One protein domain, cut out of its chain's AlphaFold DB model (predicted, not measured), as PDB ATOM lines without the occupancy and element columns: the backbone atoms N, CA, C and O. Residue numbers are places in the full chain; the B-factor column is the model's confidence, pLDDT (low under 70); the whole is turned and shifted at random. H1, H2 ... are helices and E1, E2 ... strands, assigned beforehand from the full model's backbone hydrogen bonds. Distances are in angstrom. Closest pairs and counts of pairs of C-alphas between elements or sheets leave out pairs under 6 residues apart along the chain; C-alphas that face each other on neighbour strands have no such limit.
ATOM      1  N   GLU A  96     -35.085 -21.698  34.826       89.44
ATOM      2  CA  GLU A  96     -33.669 -21.299  34.716       89.44
ATOM      3  C   GLU A  96     -32.664 -22.252  35.403       89.44
ATOM      4  O   GLU A  96     -31.795 -21.829  36.167       89.44
ATOM      5  N   GLY A  97     -32.771 -23.561  35.152       92.94
ATOM      6  CA  GLY A  97     -31.840 -24.537  35.740       92.94
ATOM      7  C   GLY A  97     -32.185 -24.967  37.166       92.94
ATOM      8  O   GLY A  97     -31.387 -25.655  37.799       92.94
ATOM      9  N   VAL A  98     -33.351 -24.579  37.685       96.50
ATOM     10  CA  VAL A  98     -33.792 -24.888  39.046       96.50
ATOM     11  C   VAL A  98     -35.122 -25.630  39.015       96.50
ATOM     12  O   VAL A  98     -36.063 -25.201  38.344       96.50
ATOM     13  N   PHE A  99     -35.206 -26.737  39.753       97.12
ATOM     14  CA  PHE A  99     -36.474 -27.422  40.003       97.12
ATOM     15  C   PHE A  99     -37.113 -26.867  41.278       97.12
ATOM     16  O   PHE A  99     -36.452 -26.763  42.305       97.12
ATOM     17  N   ILE A 100     -38.396 -26.525  41.235       97.31
ATOM     18  CA  ILE A 100     -39.149 -25.997  42.379       97.31
ATOM     19  C   ILE A 100     -40.312 -26.946  42.642       97.31
ATOM     20  O   ILE A 100     -41.156 -27.141  41.768       97.31
ATOM     21  N   PHE A 101     -40.344 -27.564  43.819       97.56
ATOM     22  CA  PHE A 101     -41.436 -28.431  44.236       97.56
ATOM     23  C   PHE A 101     -42.721 -27.626  44.367       97.56
ATOM     24  O   PHE A 101     -42.760 -26.551  44.964       97.56
ATOM     25  N   SER A 102     -43.796 -28.183  43.835       92.31
ATOM     26  CA  SER A 102     -45.128 -27.607  43.918       92.31
ATOM     27  C   SER A 102     -46.148 -28.728  44.084       92.31
ATOM     28  O   SER A 102     -45.825 -29.908  43.990       92.31
ATOM     29  N   GLY A 103     -47.406 -28.389  44.354       90.00
ATOM     30  CA  GLY A 103     -48.474 -29.393  44.363       90.00
ATOM     31  C   GLY A 103     -49.031 -29.703  42.967       90.00
ATOM     32  O   GLY A 103     -50.092 -30.319  42.875       90.00
ATOM     33  N   LYS A 104     -48.378 -29.228  41.889       90.56
ATOM     34  CA  LYS A 104     -48.801 -29.423  40.494       90.56
ATOM     35  C   LYS A 104     -47.656 -29.807  39.580       90.56
ATOM     36  O   LYS A 104     -46.554 -29.279  39.636       90.56
ATOM     37  N   ASN A 105     -47.948 -30.690  38.644       90.12
ATOM     38  CA  ASN A 105     -46.993 -31.051  37.614       90.12
ATOM     39  C   ASN A 105     -46.999 -30.023  36.474       90.12
ATOM     40  O   ASN A 105     -47.850 -30.089  35.590       90.12
ATOM     41  N   ARG A 106     -46.051 -29.077  36.483       91.00
ATOM     42  CA  ARG A 106     -45.943 -28.039  35.438       91.00
ATOM     43  C   ARG A 106     -44.934 -28.361  34.338       91.00
ATOM     44  O   ARG A 106     -44.812 -27.600  33.379       91.00
ATOM     45  N   ILE A 107     -44.221 -29.477  34.455       89.94
ATOM     46  CA  ILE A 107     -43.294 -29.946  33.418       89.94
ATOM     47  C   ILE A 107     -43.950 -30.923  32.429       89.94
ATOM     48  O   ILE A 107     -43.338 -31.234  31.414       89.94
ATOM     49  N   ASN A 108     -45.201 -31.339  32.680       88.19
ATOM     50  CA  ASN A 108     -46.027 -32.204  31.823       88.19
ATOM     51  C   ASN A 108     -45.509 -33.641  31.647       88.19
ATOM     52  O   ASN A 108     -45.740 -34.270  30.615       88.19
ATOM     53  N   VAL A 109     -44.829 -34.187  32.655       89.94
ATOM     54  CA  VAL A 109     -44.492 -35.620  32.671       89.94
ATOM     55  C   VAL A 109     -45.740 -36.459  32.996       89.94
ATOM     56  O   VAL A 109     -46.556 -36.027  33.807       89.94
ATOM     57  N   PRO A 110     -45.952 -37.646  32.413       89.81
ATOM     58  CA  PRO A 110     -47.055 -38.506  32.834       89.81
ATOM     59  C   PRO A 110     -46.934 -38.892  34.316       89.81
ATOM     60  O   PRO A 110     -45.861 -39.277  34.771       89.81
ATOM     61  N   LEU A 111     -48.040 -38.796  35.065       92.69
ATOM     62  CA  LEU A 111     -48.114 -39.223  36.465       92.69
ATOM     63  C   LEU A 111     -49.206 -40.273  36.658       92.69
ATOM     64  O   LEU A 111     -50.317 -40.145  36.140       92.69
ATOM     65  N   SER A 112     -48.917 -41.248  37.509       93.50
ATOM     66  CA  SER A 112     -49.858 -42.209  38.063       93.50
ATOM     67  C   SER A 112     -49.781 -42.212  39.597       93.50
ATOM     68  O   SER A 112     -48.872 -41.620  40.190       93.50
ATOM     69  N   PRO A 113     -50.705 -42.897  40.296       92.69
ATOM     70  CA  PRO A 113     -50.616 -43.087  41.741       92.69
ATOM     71  C   PRO A 113     -49.370 -43.839  42.228       92.69
ATOM     72  O   PRO A 113     -49.138 -43.827  43.437       92.69
ATOM     73  N   ASP A 114     -48.598 -44.482  41.351       91.62
ATOM     74  CA  ASP A 114     -47.360 -45.199  41.681       91.62
ATOM     75  C   ASP A 114     -46.096 -44.388  41.348       91.62
ATOM     76  O   ASP A 114     -45.014 -44.765  41.781       91.62
ATOM     77  N   THR A 115     -46.216 -43.246  40.660       95.44
ATOM     78  CA  THR A 115     -45.046 -42.445  40.284       95.44
ATOM     79  C   THR A 115     -44.282 -41.931  41.506       95.44
ATOM     80  O   THR A 115     -44.890 -41.423  42.464       95.44
ATOM     81  N   ASP A 116     -42.955 -42.010  41.422       96.56
ATOM     82  CA  ASP A 116     -41.989 -41.363  42.312       96.56
ATOM     83  C   ASP A 116     -40.987 -40.554  41.482       96.56
ATOM     84  O   ASP A 116     -40.617 -40.977  40.384       96.56
ATOM     85  N   CYS A 117     -40.510 -39.427  42.006       96.81
ATOM     86  CA  CYS A 117     -39.473 -38.632  41.357       96.81
ATOM     87  C   CYS A 117     -38.194 -38.549  42.193       96.81
ATOM     88  O   CYS A 117     -38.245 -38.606  43.423       96.81
ATOM     89  N   TYR A 118     -37.044 -38.437  41.526       97.38
ATOM     90  CA  TYR A 118     -35.728 -38.350  42.161       97.38
ATOM     91  C   TYR A 118     -34.690 -37.648  41.281       97.38
ATOM     92  O   TYR A 118     -34.786 -37.661  40.056       97.38
ATOM     93  N   PHE A 119     -33.681 -37.045  41.906       97.31
ATOM     94  CA  PHE A 119     -32.573 -36.379  41.229       97.31
ATOM     95  C   PHE A 119     -31.474 -37.360  40.827       97.31
ATOM     96  O   PHE A 119     -31.037 -38.203  41.620       97.31
ATOM     97  N   LEU A 120     -30.999 -37.202  39.595       95.31
ATOM     98  CA  LEU A 120     -29.952 -38.000  38.979       95.31
ATOM     99  C   LEU A 120     -28.555 -37.547  39.429       95.31
ATOM    100  O   LEU A 120     -28.022 -36.577  38.903       95.31
ATOM    101  N   TYR A 121     -27.919 -38.247  40.367       95.94
ATOM    102  CA  TYR A 121     -26.546 -37.907  40.769       95.94
ATOM    103  C   TYR A 121     -25.532 -38.007  39.602       95.94
ATOM    104  O   TYR A 121     -25.751 -38.783  38.668       95.94
ATOM    105  N   PRO A 122     -24.390 -37.291  39.666       95.69
ATOM    106  CA  PRO A 122     -23.401 -37.246  38.581       95.69
ATOM    107  C   PRO A 122     -22.888 -38.610  38.094       95.69
ATOM    108  O   PRO A 122     -22.784 -38.857  36.894       95.69
ATOM    109  N   GLU A 123     -22.571 -39.529  39.011       95.25
ATOM    110  CA  GLU A 123     -22.096 -40.873  38.653       95.25
ATOM    111  C   GLU A 123     -23.206 -41.703  37.985       95.25
ATOM    112  O   GLU A 123     -22.968 -42.350  36.966       95.25
ATOM    113  N   HIS A 124     -24.444 -41.601  38.473       94.69
ATOM    114  CA  HIS A 124     -25.611 -42.212  37.844       94.69
ATOM    115  C   HIS A 124     -25.829 -41.659  36.421       94.69
ATOM    116  O   HIS A 124     -26.062 -42.443  35.502       94.69
ATOM    117  N   ALA A 125     -25.674 -40.349  36.189       94.31
ATOM    118  CA  ALA A 125     -25.784 -39.767  34.846       94.31
ATOM    119  C   ALA A 125     -24.775 -40.380  33.858       94.31
ATOM    120  O   ALA A 125     -25.135 -40.737  32.734       94.31
ATOM    121  N   LYS A 126     -23.525 -40.578  34.301       95.06
ATOM    122  CA  LYS A 126     -22.474 -41.238  33.509       95.06
ATOM    123  C   LYS A 126     -22.818 -42.696  33.202       95.06
ATOM    124  O   LYS A 126     -22.666 -43.129  32.059       95.06
ATOM    125  N   ASN A 127     -23.320 -43.433  34.192       94.19
ATOM    126  CA  ASN A 127     -23.739 -44.825  34.014       94.19
ATOM    127  C   ASN A 127     -24.901 -44.940  33.020       94.19
ATOM    128  O   ASN A 127     -24.850 -45.784  32.128       94.19
ATOM    129  N   LEU A 128     -25.906 -44.060  33.115       93.31
ATOM    130  CA  LEU A 128     -27.029 -44.016  32.173       93.31
ATOM    131  C   LEU A 128     -26.555 -43.747  30.748       93.31
ATOM    132  O   LEU A 128     -26.927 -44.493  29.846       93.31
ATOM    133  N   LYS A 129     -25.701 -42.734  30.546       93.56
ATOM    134  CA  LYS A 129     -25.131 -42.429  29.227       93.56
ATOM    135  C   LYS A 129     -24.451 -43.653  28.615       93.56
ATOM    136  O   LYS A 129     -24.692 -43.964  27.453       93.56
ATOM    137  N   LYS A 130     -23.618 -44.342  29.402       93.56
ATOM    138  CA  LYS A 130     -22.868 -45.521  28.955       93.56
ATOM    139  C   LYS A 130     -23.791 -46.689  28.605       93.56
ATOM    140  O   LYS A 130     -23.648 -47.259  27.533       93.56
ATOM    141  N   ILE A 131     -24.718 -47.039  29.497       92.31
ATOM    142  CA  ILE A 131     -25.598 -48.208  29.336       92.31
ATOM    143  C   ILE A 131     -26.588 -48.003  28.186       92.31
ATOM    144  O   ILE A 131     -26.832 -48.927  27.422       92.31
ATOM    145  N   LEU A 132     -27.117 -46.788  28.032       92.00
ATOM    146  CA  LEU A 132     -28.051 -46.442  26.957       92.00
ATOM    147  C   LEU A 132     -27.353 -46.048  25.646       92.00
ATOM    148  O   LEU A 132     -28.035 -45.705  24.684       92.00
ATOM    149  N   ASN A 133     -26.015 -46.055  25.613       92.25
ATOM    150  CA  ASN A 133     -25.196 -45.628  24.477       92.25
ATOM    151  C   ASN A 133     -25.623 -44.259  23.901       92.25
ATOM    152  O   ASN A 133     -25.783 -44.091  22.690       92.25
ATOM    153  N   LEU A 134     -25.855 -43.276  24.778       92.25
ATOM    154  CA  LEU A 134     -26.268 -41.933  24.365       92.25
ATOM    155  C   LEU A 134     -25.084 -41.165  23.770       92.25
ATOM    156  O   LEU A 134     -23.998 -41.099  24.350       92.25
ATOM    157  N   ASP A 135     -25.330 -40.486  22.653       91.25
ATOM    158  CA  ASP A 135     -24.351 -39.634  21.971       91.25
ATOM    159  C   ASP A 135     -24.291 -38.196  22.528       91.25
ATOM    160  O   ASP A 135     -23.612 -37.329  21.976       91.25
ATOM    161  N   PHE A 136     -24.973 -37.939  23.648       90.06
ATOM    162  CA  PHE A 136     -24.937 -36.686  24.401       90.06
ATOM    163  C   PHE A 136     -24.873 -36.955  25.910       90.06
ATOM    164  O   PHE A 136     -25.189 -38.048  26.382       90.06
ATOM    165  N   ASP A 137     -24.432 -35.959  26.677       90.00
ATOM    166  CA  ASP A 137     -24.396 -36.046  28.138       90.00
ATOM    167  C   ASP A 137     -25.764 -35.754  28.753       90.00
ATOM    168  O   ASP A 137     -26.423 -34.773  28.399       90.00
ATOM    169  N   LEU A 138     -26.156 -36.572  29.732       90.75
ATOM    170  CA  LEU A 138     -27.294 -36.265  30.588       90.75
ATOM    171  C   LEU A 138     -26.885 -35.202  31.621       90.75
ATOM    172  O   LEU A 138     -25.862 -35.377  32.289       90.75
ATOM    173  N   PRO A 139     -27.669 -34.123  31.784       89.88
ATOM    174  CA  PRO A 139     -27.434 -33.129  32.823       89.88
ATOM    175  C   PRO A 139     -27.440 -33.770  34.211       89.88
ATOM    176  O   PRO A 139     -28.385 -34.471  34.587       89.88
ATOM    177  N   GLU A 140     -26.390 -33.503  34.981       93.06
ATOM    178  CA  GLU A 140     -26.324 -33.894  36.385       93.06
ATOM    179  C   GLU A 140     -27.488 -33.258  37.154       93.06
ATOM    180  O   GLU A 140     -27.919 -32.148  36.850       93.06
ATOM    181  N   TYR A 141     -28.014 -33.977  38.138       95.69
ATOM    182  CA  TYR A 141     -29.172 -33.592  38.944       95.69
ATOM    183  C   TYR A 141     -30.444 -33.300  38.139       95.69
ATOM    184  O   TYR A 141     -31.357 -32.657  38.655       95.69
ATOM    185  N   THR A 142     -30.564 -33.794  36.901       94.50
ATOM    186  CA  THR A 142     -31.871 -33.794  36.236       94.50
ATOM    187  C   THR A 142     -32.864 -34.666  37.004       94.50
ATOM    188  O   THR A 142     -32.485 -35.614  37.701       94.50
ATOM    189  N   LEU A 143     -34.148 -34.341  36.893       95.94
ATOM    190  CA  LEU A 143     -35.203 -35.064  37.583       95.94
ATOM    191  C   LEU A 143     -35.660 -36.269  36.749       95.94
ATOM    192  O   LEU A 143     -35.908 -36.158  35.545       95.94
ATOM    193  N   ILE A 144     -35.783 -37.413  37.412       95.94
ATOM    194  CA  ILE A 144     -36.311 -38.657  36.858       95.94
ATOM    195  C   ILE A 144     -37.660 -38.935  37.501       95.94
ATOM    196  O   ILE A 144     -37.792 -38.831  38.719       95.94
ATOM    197  N   PHE A 145     -38.640 -39.329  36.692       96.38
ATOM    198  CA  PHE A 145     -39.929 -39.840  37.147       96.38
ATOM    199  C   PHE A 145     -40.004 -41.316  36.826       96.38
ATOM    200  O   PHE A 145     -39.949 -41.700  35.662       96.38
ATOM    201  N   ARG A 146     -40.118 -42.141  37.857       94.19
ATOM    202  CA  ARG A 146     -40.202 -43.589  37.732       94.19
ATOM    203  C   ARG A 146     -41.636 -44.040  37.930       94.19
ATOM    204  O   ARG A 146     -42.267 -43.664  38.916       94.19
ATOM    205  N   ASP A 147     -42.112 -44.897  37.038       91.50
ATOM    206  CA  ASP A 147     -43.428 -45.516  37.110       91.50
ATOM    207  C   ASP A 147     -43.365 -46.950  36.565       91.50
ATOM    208  O   ASP A 147     -43.117 -47.158  35.385       91.50
ATOM    209  N   ASN A 148     -43.555 -47.948  37.435       83.06
ATOM    210  CA  ASN A 148     -43.681 -49.367  37.063       83.06
ATOM    211  C   ASN A 148     -42.620 -49.911  36.074       83.06
ATOM    212  O   ASN A 148     -42.944 -50.680  35.177       83.06
ATOM    213  N   GLY A 149     -41.347 -49.547  36.258       84.06
ATOM    214  CA  GLY A 149     -40.245 -50.021  35.406       84.06
ATOM    215  C   GLY A 149     -39.931 -49.097  34.229       84.06
ATOM    216  O   GLY A 149     -38.857 -49.214  33.652       84.06
ATOM    217  N   GLU A 150     -40.784 -48.118  33.935       92.19
ATOM    218  CA  GLU A 150     -40.461 -47.011  33.036       92.19
ATOM    219  C   GLU A 150     -39.877 -45.828  33.820       92.19
ATOM    220  O   GLU A 150     -40.273 -45.531  34.952       92.19
ATOM    221  N   GLU A 151     -38.933 -45.124  33.203       95.12
ATOM    222  CA  GLU A 151     -38.386 -43.865  33.691       95.12
ATOM    223  C   GLU A 151     -38.499 -42.773  32.624       95.12
ATOM    224  O   GLU A 151     -38.137 -42.962  31.463       95.12
ATOM    225  N   PHE A 152     -38.977 -41.603  33.039       95.25
ATOM    226  CA  PHE A 152     -39.004 -40.379  32.251       95.25
ATOM    227  C   PHE A 152     -37.919 -39.450  32.789       95.25
ATOM    228  O   PHE A 152     -38.037 -38.910  33.892       95.25
ATOM    229  N   ILE A 153     -36.852 -39.274  32.018       94.69
ATOM    230  CA  ILE A 153     -35.717 -38.420  32.362       94.69
ATOM    231  C   ILE A 153     -35.948 -37.059  31.709       94.69
ATOM    232  O   ILE A 153     -36.042 -36.963  30.483       94.69
ATOM    233  N   TYR A 154     -36.060 -36.008  32.518       93.44
ATOM    234  CA  TYR A 154     -36.281 -34.653  32.021       93.44
ATOM    235  C   TYR A 154     -35.082 -34.152  31.200       93.44
ATOM    236  O   TYR A 154     -33.936 -34.246  31.648       93.44
ATOM    237  N   LEU A 155     -35.353 -33.596  30.014       89.88
ATOM    238  CA  LEU A 155     -34.342 -32.980  29.146       89.88
ATOM    239  C   LEU A 155     -34.587 -31.476  28.959       89.88
ATOM    240  O   LEU A 155     -33.658 -30.683  29.069       89.88
ATOM    241  N   GLU A 156     -35.830 -31.083  28.683       85.75
ATOM    242  CA  GLU A 156     -36.290 -29.689  28.615       85.75
ATOM    243  C   GLU A 156     -37.829 -29.656  28.645       85.75
ATOM    244  O   GLU A 156     -38.492 -30.689  28.758       85.75
ATOM    245  N   LYS A 157     -38.439 -28.467  28.576       82.06
ATOM    246  CA  LYS A 157     -39.901 -28.318  28.646       82.06
ATOM    247  C   LYS A 157     -40.589 -29.172  27.570       82.06
ATOM    248  O   LYS A 157     -40.360 -28.968  26.384       82.06
ATOM    249  N   ASN A 158     -41.478 -30.073  27.999       81.56
ATOM    250  CA  ASN A 158     -42.196 -31.036  27.151       81.56
ATOM    251  C   ASN A 158     -41.306 -32.064  26.419       81.56
ATOM    252  O   ASN A 158     -41.778 -32.705  25.482       81.56
ATOM    253  N   ASN A 159     -40.046 -32.242  26.829       88.12
ATOM    254  CA  ASN A 159     -39.126 -33.205  26.232       88.12
ATOM    255  C   ASN A 159     -38.499 -34.100  27.310       88.12
ATOM    256  O   ASN A 159     -37.870 -33.624  28.261       88.12
ATOM    257  N   PHE A 160     -38.658 -35.408  27.130       91.81
ATOM    258  CA  PHE A 160     -38.227 -36.430  28.072       91.81
ATOM    259  C   PHE A 160     -37.610 -37.601  27.322       91.81
ATOM    260  O   PHE A 160     -38.166 -38.066  26.326       91.81
ATOM    261  N   LEU A 161     -36.515 -38.133  27.855       93.94
ATOM    262  CA  LEU A 161     -36.039 -39.450  27.462       93.94
ATOM    263  C   LEU A 161     -36.852 -40.500  28.224       93.94
ATOM    264  O   LEU A 161     -36.878 -40.489  29.454       93.94
ATOM    265  N   ARG A 162     -37.521 -41.394  27.494       95.06
ATOM    266  CA  ARG A 162     -38.269 -42.516  28.071       95.06
ATOM    267  C   ARG A 162     -37.409 -43.767  28.033       95.06
ATOM    268  O   ARG A 162     -36.933 -44.140  26.965       95.06
ATOM    269  N   VAL A 163     -37.220 -44.403  29.179       95.12
ATOM    270  CA  VAL A 163     -36.362 -45.581  29.323       95.12
ATOM    271  C   VAL A 163     -37.148 -46.693  29.996       95.12
ATOM    272  O   VAL A 163     -37.725 -46.479  31.059       95.12
ATOM    273  N   GLU A 164     -37.142 -47.880  29.402       94.44
ATOM    274  CA  GLU A 164     -37.639 -49.096  30.039       94.44
ATOM    275  C   GLU A 164     -36.498 -49.766  30.807       94.44
ATOM    276  O   GLU A 164     -35.437 -50.049  30.250       94.44
ATOM    277  N   LYS A 165     -36.707 -50.008  32.099       91.69
ATOM    278  CA  LYS A 165     -35.787 -50.710  32.998       91.69
ATOM    279  C   LYS A 165     -36.501 -51.936  33.577       91.69
ATOM    280  O   LYS A 165     -36.953 -51.878  34.727       91.69
ATOM    281  N   PRO A 166     -36.622 -53.026  32.801       89.56
ATOM    282  CA  PRO A 166     -37.327 -54.216  33.249       89.56
ATOM    283  C   PRO A 166     -36.544 -54.966  34.339       89.56
ATOM    284  O   PRO A 166     -35.359 -54.709  34.596       89.56
ATOM    285  N   ASP A 167     -37.211 -55.922  34.986       87.31
ATOM    286  CA  ASP A 167     -36.565 -56.821  35.950       87.31
ATOM    287  C   ASP A 167     -35.580 -57.792  35.261       87.31
ATOM    288  O   ASP A 167     -34.542 -58.156  35.831       87.31
ATOM    289  N   GLU A 168     -35.874 -58.149  34.008       85.50
ATOM    290  CA  GLU A 168     -35.084 -59.008  33.122       85.50
ATOM    291  C   GLU A 168     -35.168 -58.505  31.672       85.50
ATOM    292  O   GLU A 168     -36.165 -57.901  31.282       85.50
ATOM    293  N   GLY A 169     -34.142 -58.776  30.863       89.00
ATOM    294  CA  GLY A 169     -34.093 -58.377  29.451       89.00
ATOM    295  C   GLY A 169     -33.141 -57.212  29.194       89.00
ATOM    296  O   GLY A 169     -32.148 -57.053  29.899       89.00
ATOM    297  N   GLU A 170     -33.413 -56.418  28.161       89.25
ATOM    298  CA  GLU A 170     -32.585 -55.269  27.785       89.25
ATOM    299  C   GLU A 170     -33.173 -53.955  28.297       89.25
ATOM    300  O   GLU A 170     -34.384 -53.786  28.421       89.25
ATOM    301  N   ILE A 171     -32.288 -53.003  28.585       92.81
ATOM    302  CA  ILE A 171     -32.672 -51.643  28.950       92.81
ATOM    303  C   ILE A 171     -32.733 -50.838  27.666       92.81
ATOM    304  O   ILE A 171     -31.710 -50.633  27.014       92.81
ATOM    305  N   VAL A 172     -33.929 -50.385  27.310       92.94
ATOM    306  CA  VAL A 172     -34.183 -49.775  26.006       92.94
ATOM    307  C   VAL A 172     -34.741 -48.371  26.143       92.94
ATOM    308  O   VAL A 172     -35.430 -48.025  27.103       92.94
ATOM    309  N   ILE A 173     -34.446 -47.542  25.146       94.56
ATOM    310  CA  ILE A 173     -35.093 -46.246  24.988       94.56
ATOM    311  C   ILE A 173     -36.416 -46.463  24.256       94.56
ATOM    312  O   ILE A 173     -36.444 -47.034  23.165       94.56
ATOM    313  N   ILE A 174     -37.509 -45.966  24.831       91.88
ATOM    314  CA  ILE A 174     -38.832 -46.040  24.215       91.88
ATOM    315  C   ILE A 174     -39.055 -44.805  23.337       91.88
ATOM    316  O   ILE A 174     -39.118 -43.672  23.818       91.88
ATOM    317  N   GLY A 175     -39.287 -45.033  22.045       88.19
ATOM    318  CA  GLY A 175     -39.617 -43.978  21.088       88.19
ATOM    319  C   GLY A 175     -38.396 -43.202  20.583       88.19
ATOM    320  O   GLY A 175     -37.262 -43.666  20.653       88.19
ATOM    321  N   LYS A 176     -38.636 -42.023  20.000       81.88
ATOM    322  CA  LYS A 176     -37.566 -41.201  19.416       81.88
ATOM    323  C   LYS A 176     -36.813 -40.429  20.499       81.88
ATOM    324  O   LYS A 176     -37.426 -39.762  21.328       81.88
ATOM    325  N   VAL A 177     -35.484 -40.453  20.417       83.31
ATOM    326  CA  VAL A 177     -34.609 -39.592  21.218       83.31
ATOM    327  C   VAL A 177     -34.609 -38.192  20.620       83.31
ATOM    328  O   VAL A 177     -33.997 -37.947  19.580       83.31
ATOM    329  N   ASN A 178     -35.274 -37.259  21.291       83.88
ATOM    330  CA  ASN A 178     -35.203 -35.847  20.940       83.88
ATOM    331  C   ASN A 178     -34.084 -35.204  21.756       83.88
ATOM    332  O   ASN A 178     -34.264 -34.904  22.939       83.88
ATOM    333  N   LYS A 179     -32.921 -35.009  21.128       82.62
ATOM    334  CA  LYS A 179     -31.803 -34.310  21.769       82.62
ATOM    335  C   LYS A 179     -32.264 -32.936  22.259       82.62
ATOM    336  O   LYS A 179     -33.004 -32.268  21.534       82.62
ATOM    337  N   PRO A 180     -31.836 -32.512  23.457       82.69
ATOM    338  CA  PRO A 180     -32.228 -31.214  23.973       82.69
ATOM    339  C   PRO A 180     -31.701 -30.102  23.061       82.69
ATOM    340  O   PRO A 180     -30.565 -30.164  22.585       82.69
ATOM    341  N   SER A 181     -32.521 -29.075  22.834       79.75
ATOM    342  CA  SER A 181     -32.167 -27.937  21.972       79.75
ATOM    343  C   SER A 181     -30.951 -27.148  22.478       79.75
ATOM    344  O   SER A 181     -30.227 -26.521  21.703       79.75
ATOM    345  N   LYS A 182     -30.722 -27.179  23.794       79.69
ATOM    346  CA  LYS A 182     -29.602 -26.544  24.490       79.69
ATOM    347  C   LYS A 182     -29.097 -27.462  25.593       79.69
ATOM    348  O   LYS A 182     -29.845 -28.265  26.142       79.69
ATOM    349  N   LYS A 183     -27.831 -27.291  25.979       79.88
ATOM    350  CA  LYS A 183     -27.299 -27.950  27.173       79.88
ATOM    351  C   LYS A 183     -28.044 -27.429  28.404       79.88
ATOM    352  O   LYS A 183     -27.902 -26.265  28.771       79.88
ATOM    353  N   LEU A 184     -28.835 -28.294  29.029       83.75
ATOM    354  CA  LEU A 184     -29.477 -28.010  30.304       83.75
ATOM    355  C   LEU A 184     -28.402 -27.990  31.398       83.75
ATOM    356  O   LEU A 184     -27.607 -28.923  31.506       83.75
ATOM    357  N   ASN A 185     -28.371 -26.927  32.196       88.69
ATOM    358  CA  ASN A 185     -27.492 -26.830  33.356       88.69
ATOM    359  C   ASN A 185     -28.354 -26.737  34.612       88.69
ATOM    360  O   ASN A 185     -29.081 -25.759  34.779       88.69
ATOM    361  N   ILE A 186     -28.296 -27.760  35.462       94.06
ATOM    362  CA  ILE A 186     -29.061 -27.798  36.705       94.06
ATOM    363  C   ILE A 186     -28.196 -27.269  37.840       94.06
ATOM    364  O   ILE A 186     -27.136 -27.814  38.141       94.06
ATOM    365  N   ASN A 187     -28.673 -26.228  38.516       96.12
ATOM    366  CA  ASN A 187     -28.067 -25.759  39.751       96.12
ATOM    367  C   ASN A 187     -28.733 -26.471  40.933       96.12
ATOM    368  O   ASN A 187     -29.769 -26.034  41.447       96.12
ATOM    369  N   PHE A 188     -28.147 -27.594  41.347       96.88
ATOM    370  CA  PHE A 188     -28.704 -28.412  42.421       96.88
ATOM    371  C   PHE A 188     -28.680 -27.702  43.779       96.88
ATOM    372  O   PHE A 188     -29.668 -27.760  44.502       96.88
ATOM    373  N   ASN A 189     -27.633 -26.933  44.091       97.44
ATOM    374  CA  ASN A 189     -27.578 -26.157  45.336       97.44
ATOM    375  C   ASN A 189     -28.703 -25.116  45.391       97.44
ATOM    376  O   ASN A 189     -29.441 -25.047  46.368       97.44
TER     377      ASN A 189
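This is residues 96 to 189 of the 389 residues of an uncharacterized protein of Thermotomaculum hydrothermale (UniProt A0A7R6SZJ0). With little regular structure, the domain is a small twisted sheet of four strands with long loops around it, H1 to one side and E1 apart. The 94 printed residues hold, in order, E1 E2 H1 E3 E4 E5, under half in named elements, of mixed class. The sheet, E2 E3 E4 E5, is antiparallel. The whole is compact, radius of gyration of the C-alphas 12.9 A, spanning 36 by 31 by 23 A.

E1, residues 98 to 101, begins at C-alpha 98 (-33.792, -24.888, 39.046). E2 is 116 to 119, H1 122 to 131, 14.5 A, and E3 143 to 147. E4, 150 to 156, measures 18.4 A; E5, 159 to 164, ends at (-37.639, -49.096, 30.039).

E1 pairs with no named strand. E2 is antiparallel to E3; N 118 and O 144, 2.9 A, are within hydrogen-bond range. E3, E4 and E5 form a meander, successive antiparallel neighbours in two hairpins, with N 152 and O 145, 2.8 A, and N 153 and O 161, 2.8 A. H1, every O i to N i+4 pair within range, is not on the sheet.

The printed part has no cut. Links E1 to E2 and H1 to E3 are long. No printed residue is under 70 in pLDDT.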